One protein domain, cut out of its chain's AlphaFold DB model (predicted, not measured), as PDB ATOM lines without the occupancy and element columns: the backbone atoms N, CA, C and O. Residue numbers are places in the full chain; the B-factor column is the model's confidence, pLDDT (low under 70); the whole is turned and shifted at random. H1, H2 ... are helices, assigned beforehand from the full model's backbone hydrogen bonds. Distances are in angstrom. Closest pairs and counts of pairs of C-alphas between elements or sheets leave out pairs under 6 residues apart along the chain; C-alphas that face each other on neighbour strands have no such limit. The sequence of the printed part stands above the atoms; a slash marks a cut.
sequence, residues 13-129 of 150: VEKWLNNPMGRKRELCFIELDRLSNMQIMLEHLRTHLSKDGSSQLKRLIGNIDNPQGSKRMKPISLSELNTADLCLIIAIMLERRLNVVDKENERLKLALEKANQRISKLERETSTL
ATOM      1  N   VAL A  13     114.917 178.262 196.582       62.25
ATOM      2  CA  VAL A  13     116.215 178.471 197.248       62.25
ATOM      3  C   VAL A  13     116.044 178.694 198.754       62.25
ATOM      4  O   VAL A  13     116.713 178.031 199.540       62.25
ATOM      5  N   GLU A  14     115.092 179.528 199.174       66.94
ATOM      6  CA  GLU A  14     114.732 179.744 200.587       66.94
ATOM      7  C   GLU A  14     114.316 178.439 201.289       66.94
ATOM      8  O   GLU A  14     114.781 178.115 202.385       66.94
ATOM      9  N   LYS A  15     113.468 177.630 200.643       65.88
ATOM     10  CA  LYS A  15     113.003 176.346 201.189       65.88
ATOM     11  C   LYS A  15     114.119 175.294 201.215       65.88
ATOM     12  O   LYS A  15     114.128 174.428 202.094       65.88
ATOM     13  N   TRP A  16     115.085 175.383 200.299       57.53
ATOM     14  CA  TRP A  16     116.276 174.530 200.257       57.53
ATOM     15  C   TRP A  16     117.313 174.915 201.325       57.53
ATOM     16  O   TRP A  16     117.817 174.034 202.024       57.53
ATOM     17  N   LEU A  17     117.548 176.214 201.538       56.72
ATOM     18  CA  LEU A  17     118.387 176.758 202.616       56.72
ATOM     19  C   LEU A  17     117.816 176.429 204.001       56.72
ATOM     20  O   LEU A  17     118.545 176.078 204.931       56.72
ATOM     21  N   ASN A  18     116.493 176.453 204.151       66.56
ATOM     22  CA  ASN A  18     115.856 176.104 205.417       66.56
ATOM     23  C   ASN A  18     115.884 174.593 205.720       66.56
ATOM     24  O   ASN A  18     115.750 174.208 206.886       66.56
ATOM     25  N   ASN A  19     116.176 173.735 204.735       66.50
ATOM     26  CA  ASN A  19     116.322 172.293 204.927       66.50
ATOM     27  C   ASN A  19     117.688 171.944 205.572       66.50
ATOM     28  O   ASN A  19     118.737 172.256 205.002       66.50
ATOM     29  N   PRO A  20     117.733 171.241 206.723       60.16
ATOM     30  CA  PRO A  20     118.989 170.842 207.369       60.16
ATOM     31  C   PRO A  20     119.879 169.939 206.495       60.16
ATOM     32  O   PRO A  20     121.094 169.913 206.685       60.16
ATOM     33  N   MET A  21     119.309 169.226 205.515       57.28
ATOM     34  CA  MET A  21     120.074 168.489 204.499       57.28
ATOM     35  C   MET A  21     120.697 169.409 203.437       57.28
ATOM     36  O   MET A  21     121.800 169.122 202.980       57.28
ATOM     37  N   GLY A  22     120.014 170.494 203.055       56.69
ATOM     38  CA  GLY A  22     120.507 171.488 202.090       56.69
ATOM     39  C   GLY A  22     121.686 172.269 202.662       56.69
ATOM     40  O   GLY A  22     122.769 172.253 202.085       56.69
ATOM     41  N   ARG A  23     121.534 172.782 203.893       57.03
ATOM     42  CA  ARG A  23     122.617 173.443 204.643       57.03
ATOM     43  C   ARG A  23     123.853 172.565 204.830       57.03
ATOM     44  O   ARG A  23     124.967 173.041 204.654       57.03
ATOM     45  N   LYS A  24     123.687 171.275 205.148       60.12
ATOM     46  CA  LYS A  24     124.823 170.339 205.259       60.12
ATOM     47  C   LYS A  24     125.549 170.126 203.929       60.12
ATOM     48  O   LYS A  24     126.767 169.993 203.931       60.12
ATOM     49  N   ARG A  25     124.821 170.078 202.807       58.91
ATOM     50  CA  ARG A  25     125.426 169.929 201.474       58.91
ATOM     51  C   ARG A  25     126.151 171.198 201.050       58.91
ATOM     52  O   ARG A  25     127.270 171.098 200.578       58.91
ATOM     53  N   GLU A  26     125.558 172.365 201.257       60.91
ATOM     54  CA  GLU A  26     126.183 173.649 200.928       60.91
ATOM     55  C   GLU A  26     127.439 173.915 201.767       60.91
ATOM     56  O   GLU A  26     128.477 174.271 201.214       60.91
ATOM     57  N   LEU A  27     127.399 173.626 203.074       60.81
ATOM     58  CA  LEU A  27     128.590 173.660 203.931       60.81
ATOM     59  C   LEU A  27     129.685 172.710 203.423       60.81
ATOM     60  O   LEU A  27     130.852 173.086 203.412       60.81
ATOM     61  N   CYS A  28     129.308 171.520 202.943       68.12
ATOM     62  CA  CYS A  28     130.237 170.563 202.341       68.12
ATOM     63  C   CYS A  28     130.853 171.096 201.031       68.12
ATOM     64  O   CYS A  28     132.054 170.956 200.824       68.12
ATOM     65  N   PHE A  29     130.072 171.755 200.168       68.12
ATOM     66  CA  PHE A  29     130.585 172.361 198.931       68.12
ATOM     67  C   PHE A  29     131.547 173.523 199.202       68.12
ATOM     68  O   PHE A  29     132.631 173.556 198.630       68.12
ATOM     69  N   ILE A  30     131.204 174.423 200.128       75.56
ATOM     70  CA  ILE A  30     132.088 175.527 200.537       75.56
ATOM     71  C   ILE A  30     133.395 174.981 201.126       75.56
ATOM     72  O   ILE A  30     134.474 175.523 200.883       75.56
ATOM     73  N   GLU A  31     133.317 173.897 201.898       76.88
ATOM     74  CA  GLU A  31     134.491 173.235 202.460       76.88
ATOM     75  C   GLU A  31     135.363 172.589 201.371       76.88
ATOM     76  O   GLU A  31     136.582 172.761 201.396       76.88
ATOM     77  N   LEU A  32     134.762 171.942 200.368       79.94
ATOM     78  CA  LEU A  32     135.477 171.385 199.213       79.94
ATOM     79  C   LEU A  32     136.178 172.467 198.382       79.94
ATOM     80  O   LEU A  32     137.359 172.314 198.061       79.94
ATOM     81  N   ASP A  33     135.504 173.580 198.092       84.25
ATOM     82  CA  ASP A  33     136.100 174.705 197.364       84.25
ATOM     83  C   ASP A  33     137.247 175.332 198.159       84.25
ATOM     84  O   ASP A  33     138.315 175.633 197.619       84.25
ATOM     85  N   ARG A  34     137.076 175.469 199.478       82.38
ATOM     86  CA  ARG A  34     138.134 175.950 200.370       82.38
ATOM     87  C   ARG A  34     139.347 175.017 200.357       82.38
ATOM     88  O   ARG A  34     140.475 175.506 200.293       82.38
ATOM     89  N   LEU A  35     139.140 173.700 200.419       83.50
ATOM     90  CA  LEU A  35     140.218 172.707 200.351       83.50
ATOM     91  C   LEU A  35     140.945 172.758 199.002       83.50
ATOM     92  O   LEU A  35     142.176 172.774 198.983       83.50
ATOM     93  N   SER A  36     140.202 172.856 197.898       85.06
ATOM     94  CA  SER A  36     140.756 173.000 196.546       85.06
ATOM     95  C   SER A  36     141.631 174.254 196.426       85.06
ATOM     96  O   SER A  36     142.788 174.185 196.010       85.06
ATOM     97  N   ASN A  37     141.140 175.397 196.912       88.94
ATOM     98  CA  ASN A  37     141.900 176.648 196.924       88.94
ATOM     99  C   ASN A  37     143.180 176.548 197.763       88.94
ATOM    100  O   ASN A  37     144.234 177.041 197.357       88.94
ATOM    101  N   MET A  38     143.121 175.878 198.919       84.88
ATOM    102  CA  MET A  38     144.313 175.631 199.734       84.88
ATOM    103  C   MET A  38     145.318 174.727 199.014       84.88
ATOM    104  O   MET A  38     146.511 175.010 199.067       84.88
ATOM    105  N   GLN A  39     144.870 173.691 198.298       86.56
ATOM    106  CA  GLN A  39     145.755 172.838 197.498       86.56
ATOM    107  C   GLN A  39     146.462 173.626 196.392       86.56
ATOM    108  O   GLN A  39     147.680 173.520 196.254       86.56
ATOM    109  N   ILE A  40     145.730 174.467 195.656       90.56
ATOM    110  CA  ILE A  40     146.300 175.326 194.608       90.56
ATOM    111  C   ILE A  40     147.351 176.273 195.199       90.56
ATOM    112  O   ILE A  40     148.447 176.409 194.655       90.56
ATOM    113  N   MET A  41     147.050 176.898 196.342       88.88
ATOM    114  CA  MET A  41     147.991 177.778 197.035       88.88
ATOM    115  C   MET A  41     149.252 177.026 197.485       88.88
ATOM    116  O   MET A  41     150.358 177.533 197.314       88.88
ATOM    117  N   LEU A  42     149.111 175.820 198.040       87.31
ATOM    118  CA  LEU A  42     150.252 175.009 198.468       87.31
ATOM    119  C   LEU A  42     151.128 174.585 197.287       87.31
ATOM    120  O   LEU A  42     152.351 174.633 197.400       87.31
ATOM    121  N   GLU A  43     150.531 174.235 196.150       89.31
ATOM    122  CA  GLU A  43     151.279 173.911 194.932       89.31
ATOM    123  C   GLU A  43     152.009 175.143 194.377       89.31
ATOM    124  O   GLU A  43     153.181 175.080 193.996       89.31
ATOM    125  N   HIS A  44     151.363 176.308 194.420       89.88
ATOM    126  CA  HIS A  44     152.005 177.566 194.060       89.88
ATOM    127  C   HIS A  44     153.204 177.878 194.972       89.88
ATOM    128  O   HIS A  44     154.290 178.180 194.482       89.88
ATOM    129  N   LEU A  45     153.063 177.725 196.291       87.06
ATOM    130  CA  LEU A  45     154.176 177.898 197.232       87.06
ATOM    131  C   LEU A  45     155.295 176.877 196.990       87.06
ATOM    132  O   LEU A  45     156.474 177.212 197.087       87.06
ATOM    133  N   ARG A  46     154.944 175.639 196.631       86.12
ATOM    134  CA  ARG A  46     155.903 174.568 196.341       86.12
ATOM    135  C   ARG A  46     156.770 174.872 195.122       86.12
ATOM    136  O   ARG A  46     157.972 174.619 195.162       86.12
ATOM    137  N   THR A  47     156.181 175.432 194.068       87.75
ATOM    138  CA  THR A  47     156.909 175.830 192.849       87.75
ATOM    139  C   THR A  47     157.802 177.059 193.051       87.75
ATOM    140  O   THR A  47     158.789 177.209 192.337       87.75
ATOM    141  N   HIS A  48     157.509 177.889 194.055       85.88
ATOM    142  CA  HIS A  48     158.268 179.103 194.387       85.88
ATOM    143  C   HIS A  48     159.221 178.926 195.577       85.88
ATOM    144  O   HIS A  48     159.814 179.898 196.047       85.88
ATOM    145  N   LEU A  49     159.385 177.693 196.061       87.12
ATOM    146  CA  LEU A  49     160.250 177.383 197.190       87.12
ATOM    147  C   LEU A  49     161.702 177.745 196.866       87.12
ATOM    148  O   LEU A  49     162.277 177.268 195.881       87.12
ATOM    149  N   SER A  50     162.318 178.558 197.720       88.31
ATOM    150  CA  SER A  50     163.711 178.951 197.536       88.31
ATOM    151  C   SER A  50     164.660 177.755 197.700       88.31
ATOM    152  O   SER A  50     164.318 176.711 198.269       88.31
ATOM    153  N   LYS A  51     165.904 177.892 197.220       87.44
ATOM    154  CA  LYS A  51     166.942 176.866 197.435       87.44
ATOM    155  C   LYS A  51     167.175 176.606 198.927       87.44
ATOM    156  O   LYS A  51     167.301 175.445 199.328       87.44
ATOM    157  N   ASP A  52     167.188 177.664 199.731       84.94
ATOM    158  CA  ASP A  52     167.378 177.575 201.176       84.94
ATOM    159  C   ASP A  52     166.157 176.948 201.852       84.94
ATOM    160  O   ASP A  52     166.313 175.977 202.596       84.94
ATOM    161  N   GLY A  53     164.944 177.379 201.490       85.62
ATOM    162  CA  GLY A  53     163.687 176.769 201.932       85.62
ATOM    163  C   GLY A  53     163.620 175.273 201.622       85.62
ATOM    164  O   GLY A  53     163.296 174.469 202.493       85.62
ATOM    165  N   SER A  54     164.034 174.858 200.421       86.56
ATOM    166  CA  SER A  54     164.102 173.445 200.025       86.56
ATOM    167  C   SER A  54     165.104 172.644 200.863       86.56
ATOM    168  O   SER A  54     164.806 171.535 201.319       86.56
ATOM    169  N   SER A  55     166.294 173.200 201.100       85.56
ATOM    170  CA  SER A  55     167.328 172.581 201.938       85.56
ATOM    171  C   SER A  55     166.855 172.416 203.383       85.56
ATOM    172  O   SER A  55     167.009 171.343 203.978       85.56
ATOM    173  N   GLN A  56     166.227 173.455 203.938       83.06
ATOM    174  CA  GLN A  56     165.684 173.434 205.291       83.06
ATOM    175  C   GLN A  56     164.519 172.453 205.419       83.06
ATOM    176  O   GLN A  56     164.522 171.631 206.336       83.06
ATOM    177  N   LEU A  57     163.589 172.451 204.462       85.50
ATOM    178  CA  LEU A  57     162.467 171.521 204.428       85.50
ATOM    179  C   LEU A  57     162.939 170.060 204.402       85.50
ATOM    180  O   LEU A  57     162.447 169.243 205.177       85.50
ATOM    181  N   LYS A  58     163.938 169.724 203.574       85.06
ATOM    182  CA  LYS A  58     164.513 168.365 203.523       85.06
ATOM    183  C   LYS A  58     165.112 167.938 204.860       85.06
ATOM    184  O   LYS A  58     164.886 166.812 205.299       85.06
ATOM    185  N   ARG A  59     165.862 168.825 205.522       81.81
ATOM    186  CA  ARG A  59     166.434 168.541 206.849       81.81
ATOM    187  C   ARG A  59     165.347 168.357 207.898       81.81
ATOM    188  O   ARG A  59     165.462 167.459 208.727       81.81
ATOM    189  N   LEU A  60     164.316 169.194 207.863       82.94
ATOM    190  CA  LEU A  60     163.203 169.135 208.799       82.94
ATOM    191  C   LEU A  60     162.419 167.827 208.645       82.94
ATOM    192  O   LEU A  60     162.215 167.123 209.629       82.94
ATOM    193  N   ILE A  61     162.080 167.450 207.410       82.69
ATOM    194  CA  ILE A  61     161.452 166.161 207.099       82.69
ATOM    195  C   ILE A  61     162.327 164.999 207.584       82.69
ATOM    196  O   ILE A  61     161.829 164.120 208.278       82.69
ATOM    197  N   GLY A  62     163.633 165.027 207.295       82.50
ATOM    198  CA  GLY A  62     164.557 163.986 207.751       82.50
ATOM    199  C   GLY A  62     164.581 163.828 209.274       82.50
ATOM    200  O   GLY A  62     164.556 162.706 209.771       82.50
ATOM    201  N   ASN A  63     164.555 164.936 210.022       80.94
ATOM    202  CA  ASN A  63     164.507 164.903 211.487       80.94
ATOM    203  C   ASN A  63     163.166 164.402 212.037       80.94
ATOM    204  O   ASN A  63     163.155 163.770 213.088       80.94
ATOM    205  N   ILE A  64     162.050 164.677 211.356       79.19
ATOM    206  CA  ILE A  64     160.736 164.143 211.741       79.19
ATOM    207  C   ILE A  64     160.689 162.631 211.503       79.19
ATOM    208  O   ILE A  64     160.256 161.890 212.381       79.19
ATOM    209  N   ASP A  65     161.150 162.179 210.337       81.38
ATOM    210  CA  ASP A  65     161.046 160.776 209.926       81.38
ATOM    211  C   ASP A  65     162.071 159.883 210.634       81.38
ATOM    212  O   ASP A  65     161.782 158.734 210.964       81.38
ATOM    213  N   ASN A  66     163.271 160.407 210.891       82.06
ATOM    214  CA  ASN A  66     164.331 159.697 211.595       82.06
ATOM    215  C   ASN A  66     165.070 160.634 212.569       82.06
ATOM    216  O   ASN A  66     166.181 161.093 212.268       82.06
ATOM    217  N   PRO A  67     164.492 160.907 213.752       78.56
ATOM    218  CA  PRO A  67     165.089 161.811 214.733       78.56
ATOM    219  C   PRO A  67     166.414 161.293 215.308       78.56
ATOM    220  O   PRO A  67     167.232 162.090 215.752       78.56
ATOM    221  N   GLN A  68     166.646 159.974 215.287       77.94
ATOM    222  CA  GLN A  68     167.852 159.345 215.844       77.94
ATOM    223  C   GLN A  68     169.025 159.319 214.850       77.94
ATOM    224  O   GLN A  68     170.180 159.414 215.251       77.94
ATOM    225  N   GLY A  69     168.742 159.201 213.548       74.44
ATOM    226  CA  GLY A  69     169.762 159.207 212.492       74.44
ATOM    227  C   GLY A  69     170.060 160.587 211.904       74.44
ATOM    228  O   GLY A  69     171.007 160.737 211.131       74.44
ATOM    229  N   SER A  70     169.263 161.600 212.243       72.88
ATOM    230  CA  SER A  70     169.412 162.942 211.684       72.88
ATOM    231  C   SER A  70     170.327 163.822 212.530       72.88
ATOM    232  O   SER A  70     170.272 163.835 213.758       72.88
ATOM    233  N   LYS A  71     171.178 164.617 211.866       67.56
ATOM    234  CA  LYS A  71     171.962 165.658 212.546       67.56
ATOM    235  C   LYS A  71     171.005 166.650 213.209       67.56
ATOM    236  O   LYS A  71     170.118 167.178 212.535       67.56
ATOM    237  N   ARG A  72     171.257 166.949 214.492       66.62
ATOM    238  CA  ARG A  72     170.509 167.940 215.280       66.62
ATOM    239  C   ARG A  72     170.319 169.217 214.461       66.62
ATOM    240  O   ARG A  72     171.300 169.809 214.004       66.62
ATOM    241  N   MET A  73     169.066 169.629 214.271       66.00
ATOM    242  CA  MET A  73     168.772 170.891 213.601       66.00
ATOM    243  C   MET A  73     169.424 172.038 214.369       66.00
ATOM    244  O   MET A  73     169.191 172.209 215.566       66.00
ATOM    245  N   LYS A  74     170.245 172.830 213.672       68.94
ATOM    246  CA  LYS A  74     170.616 174.153 214.173       68.94
ATOM    247  C   LYS A  74     169.339 175.002 214.245       68.94
ATOM    248  O   LYS A  74     168.471 174.816 213.387       68.94
ATOM    249  N   PRO A  75     169.213 175.895 215.238       66.88
ATOM    250  CA  PRO A  75     168.119 176.851 215.255       66.88
ATOM    251  C   PRO A  75     168.086 177.584 213.912       66.88
ATOM    252  O   PRO A  75     169.112 178.082 213.451       66.88
ATOM    253  N   ILE A  76     166.926 177.560 213.262       63.59
ATOM    254  CA  ILE A  76     166.697 178.260 212.002       63.59
ATOM    255  C   ILE A  76     166.588 179.742 212.345       63.59
ATOM    256  O   ILE A  76     165.728 180.119 213.145       63.59
ATOM    257  N   SER A  77     167.437 180.582 211.752       61.03
ATOM    258  CA  SER A  77     167.178 182.016 211.791       61.03
ATOM    259  C   SER A  77     166.007 182.305 210.860       61.03
ATOM    260  O   SER A  77     166.100 182.080 209.655       61.03
ATOM    261  N   LEU A  78     164.904 182.822 211.403       60.84
ATOM    262  CA  LEU A  78     163.739 183.235 210.611       60.84
ATOM    263  C   LEU A  78     164.086 184.321 209.576       60.84
ATOM    264  O   LEU A  78     163.306 184.552 208.662       60.84
ATOM    265  N   SER A  79     165.254 184.963 209.693       65.94
ATOM    266  CA  SER A  79     165.767 185.938 208.728       65.94
ATOM    267  C   SER A  79     166.271 185.328 207.413       65.94
ATOM    268  O   SER A  79     166.486 186.069 206.463       65.94
ATOM    269  N   GLU A  80     166.524 184.015 207.364       71.19
ATOM    270  CA  GLU A  80     167.055 183.324 206.173       71.19
ATOM    271  C   GLU A  80     165.954 182.772 205.261       71.19
ATOM    272  O   GLU A  80     166.226 182.387 204.126       71.19
ATOM    273  N   LEU A  81     164.716 182.713 205.751       80.94
ATOM    274  CA  LEU A  81     163.577 182.207 205.000       80.94
ATOM    275  C   LEU A  81     162.653 183.353 204.617       80.94
ATOM    276  O   LEU A  81     162.303 184.193 205.447       80.94
ATOM    277  N   ASN A  82     162.202 183.355 203.366       85.00
ATOM    278  CA  ASN A  82     161.127 184.254 202.976       85.00
ATOM    279  C   ASN A  82     159.778 183.745 203.527       85.00
ATOM    280  O   ASN A  82     159.636 182.594 203.955       85.00
ATOM    281  N   THR A  83     158.759 184.601 203.499       84.69
ATOM    282  CA  THR A  83     157.420 184.265 204.003       84.69
ATOM    283  C   THR A  83     156.810 183.046 203.305       84.69
ATOM    284  O   THR A  83     156.148 182.246 203.960       84.69
ATOM    285  N   ALA A  84     157.043 182.863 202.001       84.75
ATOM    286  CA  ALA A  84     156.521 181.718 201.256       84.75
ATOM    287  C   ALA A  84     157.159 180.397 201.717       84.75
ATOM    288  O   ALA A  84     156.444 179.419 201.948       84.75
ATOM    289  N   ASP A  85     158.476 180.389 201.937       86.69
ATOM    290  CA  ASP A  85     159.212 179.242 202.465       86.69
ATOM    291  C   ASP A  85     158.700 178.870 203.865       86.69
ATOM    292  O   ASP A  85     158.432 177.700 204.142       86.69
ATOM    293  N   LEU A  86     158.507 179.869 204.737       85.81
ATOM    294  CA  LEU A  86     157.957 179.673 206.081       85.81
ATOM    295  C   LEU A  86     156.541 179.090 206.036       85.81
ATOM    296  O   LEU A  86     156.271 178.095 206.709       85.81
ATOM    297  N   CYS A  87     155.653 179.669 205.223       86.94
ATOM    298  CA  CYS A  87     154.284 179.185 205.056       86.94
ATOM    299  C   CYS A  87     154.256 177.723 204.600       86.94
ATOM    300  O   CYS A  87     153.512 176.917 205.163       86.94
ATOM    301  N   LEU A  88     155.093 177.356 203.624       88.12
ATOM    302  CA  LEU A  88     155.139 175.990 203.115       88.12
ATOM    303  C   LEU A  88     155.698 175.004 204.150       88.12
ATOM    304  O   LEU A  88     155.145 173.920 204.330       88.12
ATOM    305  N   ILE A  89     156.769 175.375 204.855       86.56
ATOM    306  CA  ILE A  89     157.356 174.535 205.907       86.56
ATOM    307  C   ILE A  89     156.333 174.279 207.019       86.56
ATOM    308  O   ILE A  89     156.154 173.131 207.430       86.56
ATOM    309  N   ILE A  90     155.620 175.317 207.469       86.81
ATOM    310  CA  ILE A  90     154.566 175.189 208.485       86.81
ATOM    311  C   ILE A  90     153.444 174.271 207.990       86.81
ATOM    312  O   ILE A  90     153.029 173.372 208.724       86.81
ATOM    313  N   ALA A  91     152.979 174.448 206.750       88.69
ATOM    314  CA  ALA A  91     151.924 173.614 206.181       88.69
ATOM    315  C   ALA A  91     152.311 172.126 206.170       88.69
ATOM    316  O   ALA A  91     151.546 171.288 206.646       88.69
ATOM    317  N   ILE A  92     153.529 171.801 205.729       86.75
ATOM    318  CA  ILE A  92     154.027 170.416 205.688       86.75
ATOM    319  C   ILE A  92     154.196 169.837 207.100       86.75
ATOM    320  O   ILE A  92     153.919 168.657 207.333       86.75
ATOM    321  N   MET A  93     154.630 170.647 208.070       84.75
ATOM    322  CA  MET A  93     154.704 170.219 209.471       84.75
ATOM    323  C   MET A  93     153.332 169.842 210.030       84.75
ATOM    324  O   MET A  93     153.210 168.829 210.726       84.75
ATOM    325  N   LEU A  94     152.312 170.652 209.743       87.25
ATOM    326  CA  LEU A  94     150.944 170.399 210.185       87.25
ATOM    327  C   LEU A  94     150.358 169.165 209.501       87.25
ATOM    328  O   LEU A  94     149.838 168.296 210.196       87.25
ATOM    329  N   GLU A  95     150.513 169.037 208.183       86.69
ATOM    330  CA  GLU A  95     150.051 167.878 207.409       86.69
ATOM    331  C   GLU A  95     150.606 166.564 207.974       86.69
ATOM    332  O   GLU A  95     149.865 165.612 208.224       86.69
ATOM    333  N   ARG A  96     151.914 166.513 208.251       84.19
ATOM    334  CA  ARG A  96     152.545 165.311 208.810       84.19
ATOM    335  C   ARG A  96     152.021 164.966 210.198       84.19
ATOM    336  O   ARG A  96     151.800 163.791 210.481       84.19
ATOM    337  N   ARG A  97     151.808 165.967 211.059       84.38
ATOM    338  CA  ARG A  97     151.221 165.750 212.391       84.38
ATOM    339  C   ARG A  97     149.783 165.254 212.296       84.38
ATOM    340  O   ARG A  97     149.442 164.306 212.997       84.38
ATOM    341  N   LEU A  98     148.976 165.848 211.419       87.44
ATOM    342  CA  LEU A  98     147.595 165.426 211.187       87.44
ATOM    343  C   LEU A  98     147.531 163.970 210.722       87.44
ATOM    344  O   LEU A  98     146.820 163.184 211.328       87.44
ATOM    345  N   ASN A  99     148.369 163.568 209.764       85.25
ATOM    346  CA  ASN A  99     148.410 162.186 209.274       85.25
ATOM    347  C   ASN A  99     148.713 161.160 210.389       85.25
ATOM    348  O   ASN A  99     148.141 160.071 210.421       85.25
ATOM    349  N   VAL A 100     149.602 161.495 211.332       84.88
ATOM    350  CA  VAL A 100     149.872 160.631 212.497       84.88
ATOM    351  C   VAL A 100     148.631 160.505 213.382       84.88
ATOM    352  O   VAL A 100     148.256 159.389 213.746       84.88
ATOM    353  N   VAL A 101     147.982 161.629 213.690       87.94
ATOM    354  CA  VAL A 101     146.765 161.666 214.514       87.94
ATOM    355  C   VAL A 101     145.612 160.923 213.836       87.94
ATOM    356  O   VAL A 101     144.916 160.154 214.493       87.94
ATOM    357  N   ASP A 102     145.436 161.075 212.526       89.38
ATOM    358  CA  ASP A 102     144.391 160.393 211.759       89.38
ATOM    359  C   ASP A 102     144.571 158.875 211.791       89.38
ATOM    360  O   ASP A 102     143.623 158.138 212.065       89.38
ATOM    361  N   LYS A 103     145.803 158.386 211.605       90.06
ATOM    362  CA  LYS A 103     146.113 156.953 211.731       90.06
ATOM    363  C   LYS A 103     145.814 156.417 213.128       90.06
ATOM    364  O   LYS A 103     145.311 155.300 213.268       90.06
ATOM    365  N   GLU A 104     146.129 157.187 214.166       92.38
ATOM    366  CA  GLU A 104     145.807 156.806 215.538       92.38
ATOM    367  C   GLU A 104     144.294 156.798 215.788       92.38
ATOM    368  O   GLU A 104     143.780 155.839 216.369       92.38
ATOM    369  N   ASN A 105     143.572 157.797 215.285       93.50
ATOM    370  CA  ASN A 105     142.117 157.861 215.356       93.50
ATOM    371  C   ASN A 105     141.458 156.661 214.670       93.50
ATOM    372  O   ASN A 105     140.565 156.047 215.251       93.50
ATOM    373  N   GLU A 106     141.910 156.273 213.478       94.31
ATOM    374  CA  GLU A 106     141.393 155.083 212.789       94.31
ATOM    375  C   GLU A 106     141.648 153.801 213.589       94.31
ATOM    376  O   GLU A 106     140.755 152.967 213.762       94.31
ATOM    377  N   ARG A 107     142.839 153.667 214.185       95.19
ATOM    378  CA  ARG A 107     143.148 152.549 215.088       95.19
ATOM    379  C   ARG A 107     142.208 152.517 216.297       95.19
ATOM    380  O   ARG A 107     141.754 151.439 216.687       95.19
ATOM    381  N   LEU A 108     141.914 153.673 216.893       94.81
ATOM    382  CA  LEU A 108     141.008 153.790 218.037       94.81
ATOM    383  C   LEU A 108     139.559 153.464 217.661       94.81
ATOM    384  O   LEU A 108     138.903 152.739 218.408       94.81
ATOM    385  N   LYS A 109     139.076 153.912 216.496       95.75
ATOM    386  CA  LYS A 109     137.742 153.556 215.982       95.75
ATOM    387  C   LYS A 109     137.585 152.043 215.836       95.75
ATOM    388  O   LYS A 109     136.614 151.483 216.339       95.75
ATOM    389  N   LEU A 110     138.572 151.369 215.241       94.56
ATOM    390  CA  LEU A 110     138.572 149.906 215.110       94.56
ATOM    391  C   LEU A 110     138.603 149.196 216.471       94.56
ATOM    392  O   LEU A 110     137.951 148.168 216.660       94.56
ATOM    393  N   ALA A 111     139.370 149.718 217.432       95.50
ATOM    394  CA  ALA A 111     139.411 149.166 218.784       95.50
ATOM    395  C   ALA A 111     138.059 149.319 219.500       95.50
ATOM    396  O   ALA A 111     137.593 148.373 220.138       95.50
ATOM    397  N   LEU A 112     137.415 150.478 219.350       96.25
ATOM    398  CA  LEU A 112     136.099 150.764 219.910       96.25
ATOM    399  C   LEU A 112     135.022 149.854 219.311       96.25
ATOM    400  O   LEU A 112     134.212 149.295 220.047       96.25
ATOM    401  N   GLU A 113     135.041 149.647 217.996       96.50
ATOM    402  CA  GLU A 113     134.113 148.736 217.326       96.50
ATOM    403  C   GLU A 113     134.247 147.304 217.866       96.50
ATOM    404  O   GLU A 113     133.253 146.682 218.246       96.50
ATOM    405  N   LYS A 114     135.480 146.801 217.995       96.25
ATOM    406  CA  LYS A 114     135.745 145.477 218.581       96.25
ATOM    407  C   LYS A 114     135.273 145.378 220.031       96.25
ATOM    408  O   LYS A 114     134.727 144.347 220.429       96.25
ATOM    409  N   ALA A 115     135.481 146.429 220.824       95.44
ATOM    410  CA  ALA A 115     135.011 146.481 222.205       95.44
ATOM    411  C   ALA A 115     133.479 146.414 222.267       95.44
ATOM    412  O   ALA A 115     132.941 145.587 223.001       95.44
ATOM    413  N   ASN A 116     132.785 147.190 221.431       95.69
ATOM    414  CA  ASN A 116     131.325 147.173 221.338       95.69
ATOM    415  C   ASN A 116     130.793 145.797 220.918       95.69
ATOM    416  O   ASN A 116     129.900 145.263 221.569       95.69
ATOM    417  N   GLN A 117     131.387 145.164 219.901       95.12
ATOM    418  CA  GLN A 117     131.006 143.808 219.484       95.12
ATOM    419  C   GLN A 117     131.161 142.789 220.625       95.12
ATOM    420  O   GLN A 117     130.313 141.908 220.803       95.12
ATOM    421  N   ARG A 118     132.230 142.912 221.422       95.38
ATOM    422  CA  ARG A 118     132.463 142.051 222.588       95.38
ATOM    423  C   ARG A 118     131.447 142.302 223.698       95.38
ATOM    424  O   ARG A 118     130.943 141.330 224.254       95.38
ATOM    425  N   ILE A 119     131.122 143.562 223.987       94.62
ATOM    426  CA  ILE A 119     130.075 143.931 224.950       94.62
ATOM    427  C   ILE A 119     128.738 143.328 224.512       94.62
ATOM    428  O   ILE A 119     128.160 142.551 225.263       94.62
ATOM    429  N   SER A 120     128.312 143.539 223.265       93.56
ATOM    430  CA  SER A 120     127.049 142.988 222.758       93.56
ATOM    431  C   SER A 120     127.008 141.455 222.745       93.56
ATOM    432  O   SER A 120     125.941 140.846 222.836       93.56
ATOM    433  N   LYS A 121     128.156 140.780 222.607       93.38
ATOM    434  CA  LYS A 121     128.238 139.322 222.775       93.38
ATOM    435  C   LYS A 121     128.004 138.922 224.235       93.38
ATOM    436  O   LYS A 121     127.165 138.063 224.489       93.38
ATOM    437  N   LEU A 122     128.690 139.574 225.172       92.19
ATOM    438  CA  LEU A 122     128.551 139.306 226.605       92.19
ATOM    439  C   LEU A 122     127.142 139.636 227.124       92.19
ATOM    440  O   LEU A 122     126.597 138.885 227.928       92.19
ATOM    441  N   GLU A 123     126.518 140.708 226.637       92.44
ATOM    442  CA  GLU A 123     125.132 141.077 226.958       92.44
ATOM    443  C   GLU A 123     124.128 140.020 226.485       92.44
ATOM    444  O   GLU A 123     123.168 139.702 227.191       92.44
ATOM    445  N   ARG A 124     124.356 139.419 225.307       90.00
ATOM    446  CA  ARG A 124     123.531 138.308 224.812       90.00
ATOM    447  C   ARG A 124     123.701 137.050 225.662       90.00
ATOM    448  O   ARG A 124     122.700 136.454 226.042       90.00
ATOM    449  N   GLU A 125     124.937 136.684 225.993       89.44
ATOM    450  CA  GLU A 125     125.248 135.515 226.830       89.44
ATOM    451  C   GLU A 125     124.707 135.663 228.262       89.44
ATOM    452  O   GLU A 125     124.195 134.711 228.843       89.44
ATOM    453  N   THR A 126     124.748 136.868 228.833       83.50
ATOM    454  CA  THR A 126     124.150 137.143 230.153       83.50
ATOM    455  C   THR A 126     122.623 137.211 230.113       83.50
ATOM    456  O   THR A 126     121.970 136.824 231.082       83.50
ATOM    457  N   SER A 127     122.027 137.638 228.996       72.94
ATOM    458  CA  SER A 127     120.569 137.643 228.826       72.94
ATOM    459  C   SER A 127     119.981 136.237 228.686       72.94
ATOM    460  O   SER A 127     118.884 135.993 229.187       72.94
ATOM    461  N   THR A 128     120.704 135.295 228.072       62.75
ATOM    462  CA  THR A 128     120.289 133.882 227.986       62.75
ATOM    463  C   THR A 128     120.476 133.110 229.295       62.75
ATOM    464  O   THR A 128     119.861 132.063 229.475       62.75
ATOM    465  N   LEU A 129     121.272 133.633 230.234       59.25
ATOM    466  CA  LEU A 129     121.492 133.061 231.567       59.25
ATOM    467  C   LEU A 129     120.426 133.448 232.604       59.25
ATOM    468  O   LEU A 129     120.471 132.941 233.724       59.25
TER     469      LEU A 129
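AT A GLANCE: This is residues 13 to 129 of the 150 residues of an uncharacterized protein of Toxocara canis (UniProt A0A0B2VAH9). Two long helices, H2 and H4, meet near their ends as an open V, the last part of H2 against the beginning of H4, and the far part of H4 sticks out as a long free arm with residues 98 to 129. Short H1 makes a corner at the other end of H2, while H3 begins near the point of the V and runs the same way as H4, and residues 66 to 82 lead from its far end back to the beginning of H4. The printed part has 117 residues with four named helices, in the order H1, H2, H3, H4, and no named strand; its class is all helix. It is extended, with a radius of gyration of the C-alphas of 23.2 A, and flat, spanning 71 by 53 by 18 A.

HOW THE PARTS SIT: Start with H1, residues 13 to 18, and go through a tight link to H2, residues 20 to 47. They touch only at the corner by their link, and only just, with 3 pairs of C-alphas within 8 A; the closest C-alphas are those of Trp 16 and Gly 22, 5.5 A apart. Their lines are about perpendicular, at 80 degrees. Another tight link leads to H3, residues 51 to 65, which is apart from H2. Go on to H4, residues 83 to 128: it touches H2 with residues 84 to 88 alone, and H2 touches it with residues 42 to 46 alone. The closest C-alphas there are those of Leu 45 and Ala 84, 6.0 A apart, and the two helices run opposite ways at a steep tilt of 41 degrees. H3 touches H4 with residues 53 to 57 alone, the closest C-alphas being those of Gly 53 and Asp 85, 5.1 A apart. These two run the same way at a shallow tilt of 24 degrees. H1 is apart from H3 and H4. In H1, H2, H3 and H4 every O i to N i+4 pair is within hydrogen-bond range.

IN THESE COORDINATES: Find C-alpha 13 at (116.215, 178.471, 197.248); from there H1 runs 8.5 A to Asn 18. H2 runs 40.9 A from Pro 20 to C-alpha 47 at (156.909, 175.830, 192.849). H3 runs 21.2 A from Lys 51 to Asp 65. H4 runs 67.0 A from Thr 83 to C-alpha 128 at (120.289, 133.882, 227.986).

THE WHOLE: The two C-alphas farthest apart are those of Ser 79 and Leu 129, at 72.6 A. The printed part has no cut, and the link from H3 to H4, 17 residues, is long. Look in the B-factor column for low confidence: pLDDT is under 70 at residues 13 to 29, 71 to 79 and 128 to 129, and the mean of the printed part is 81.0.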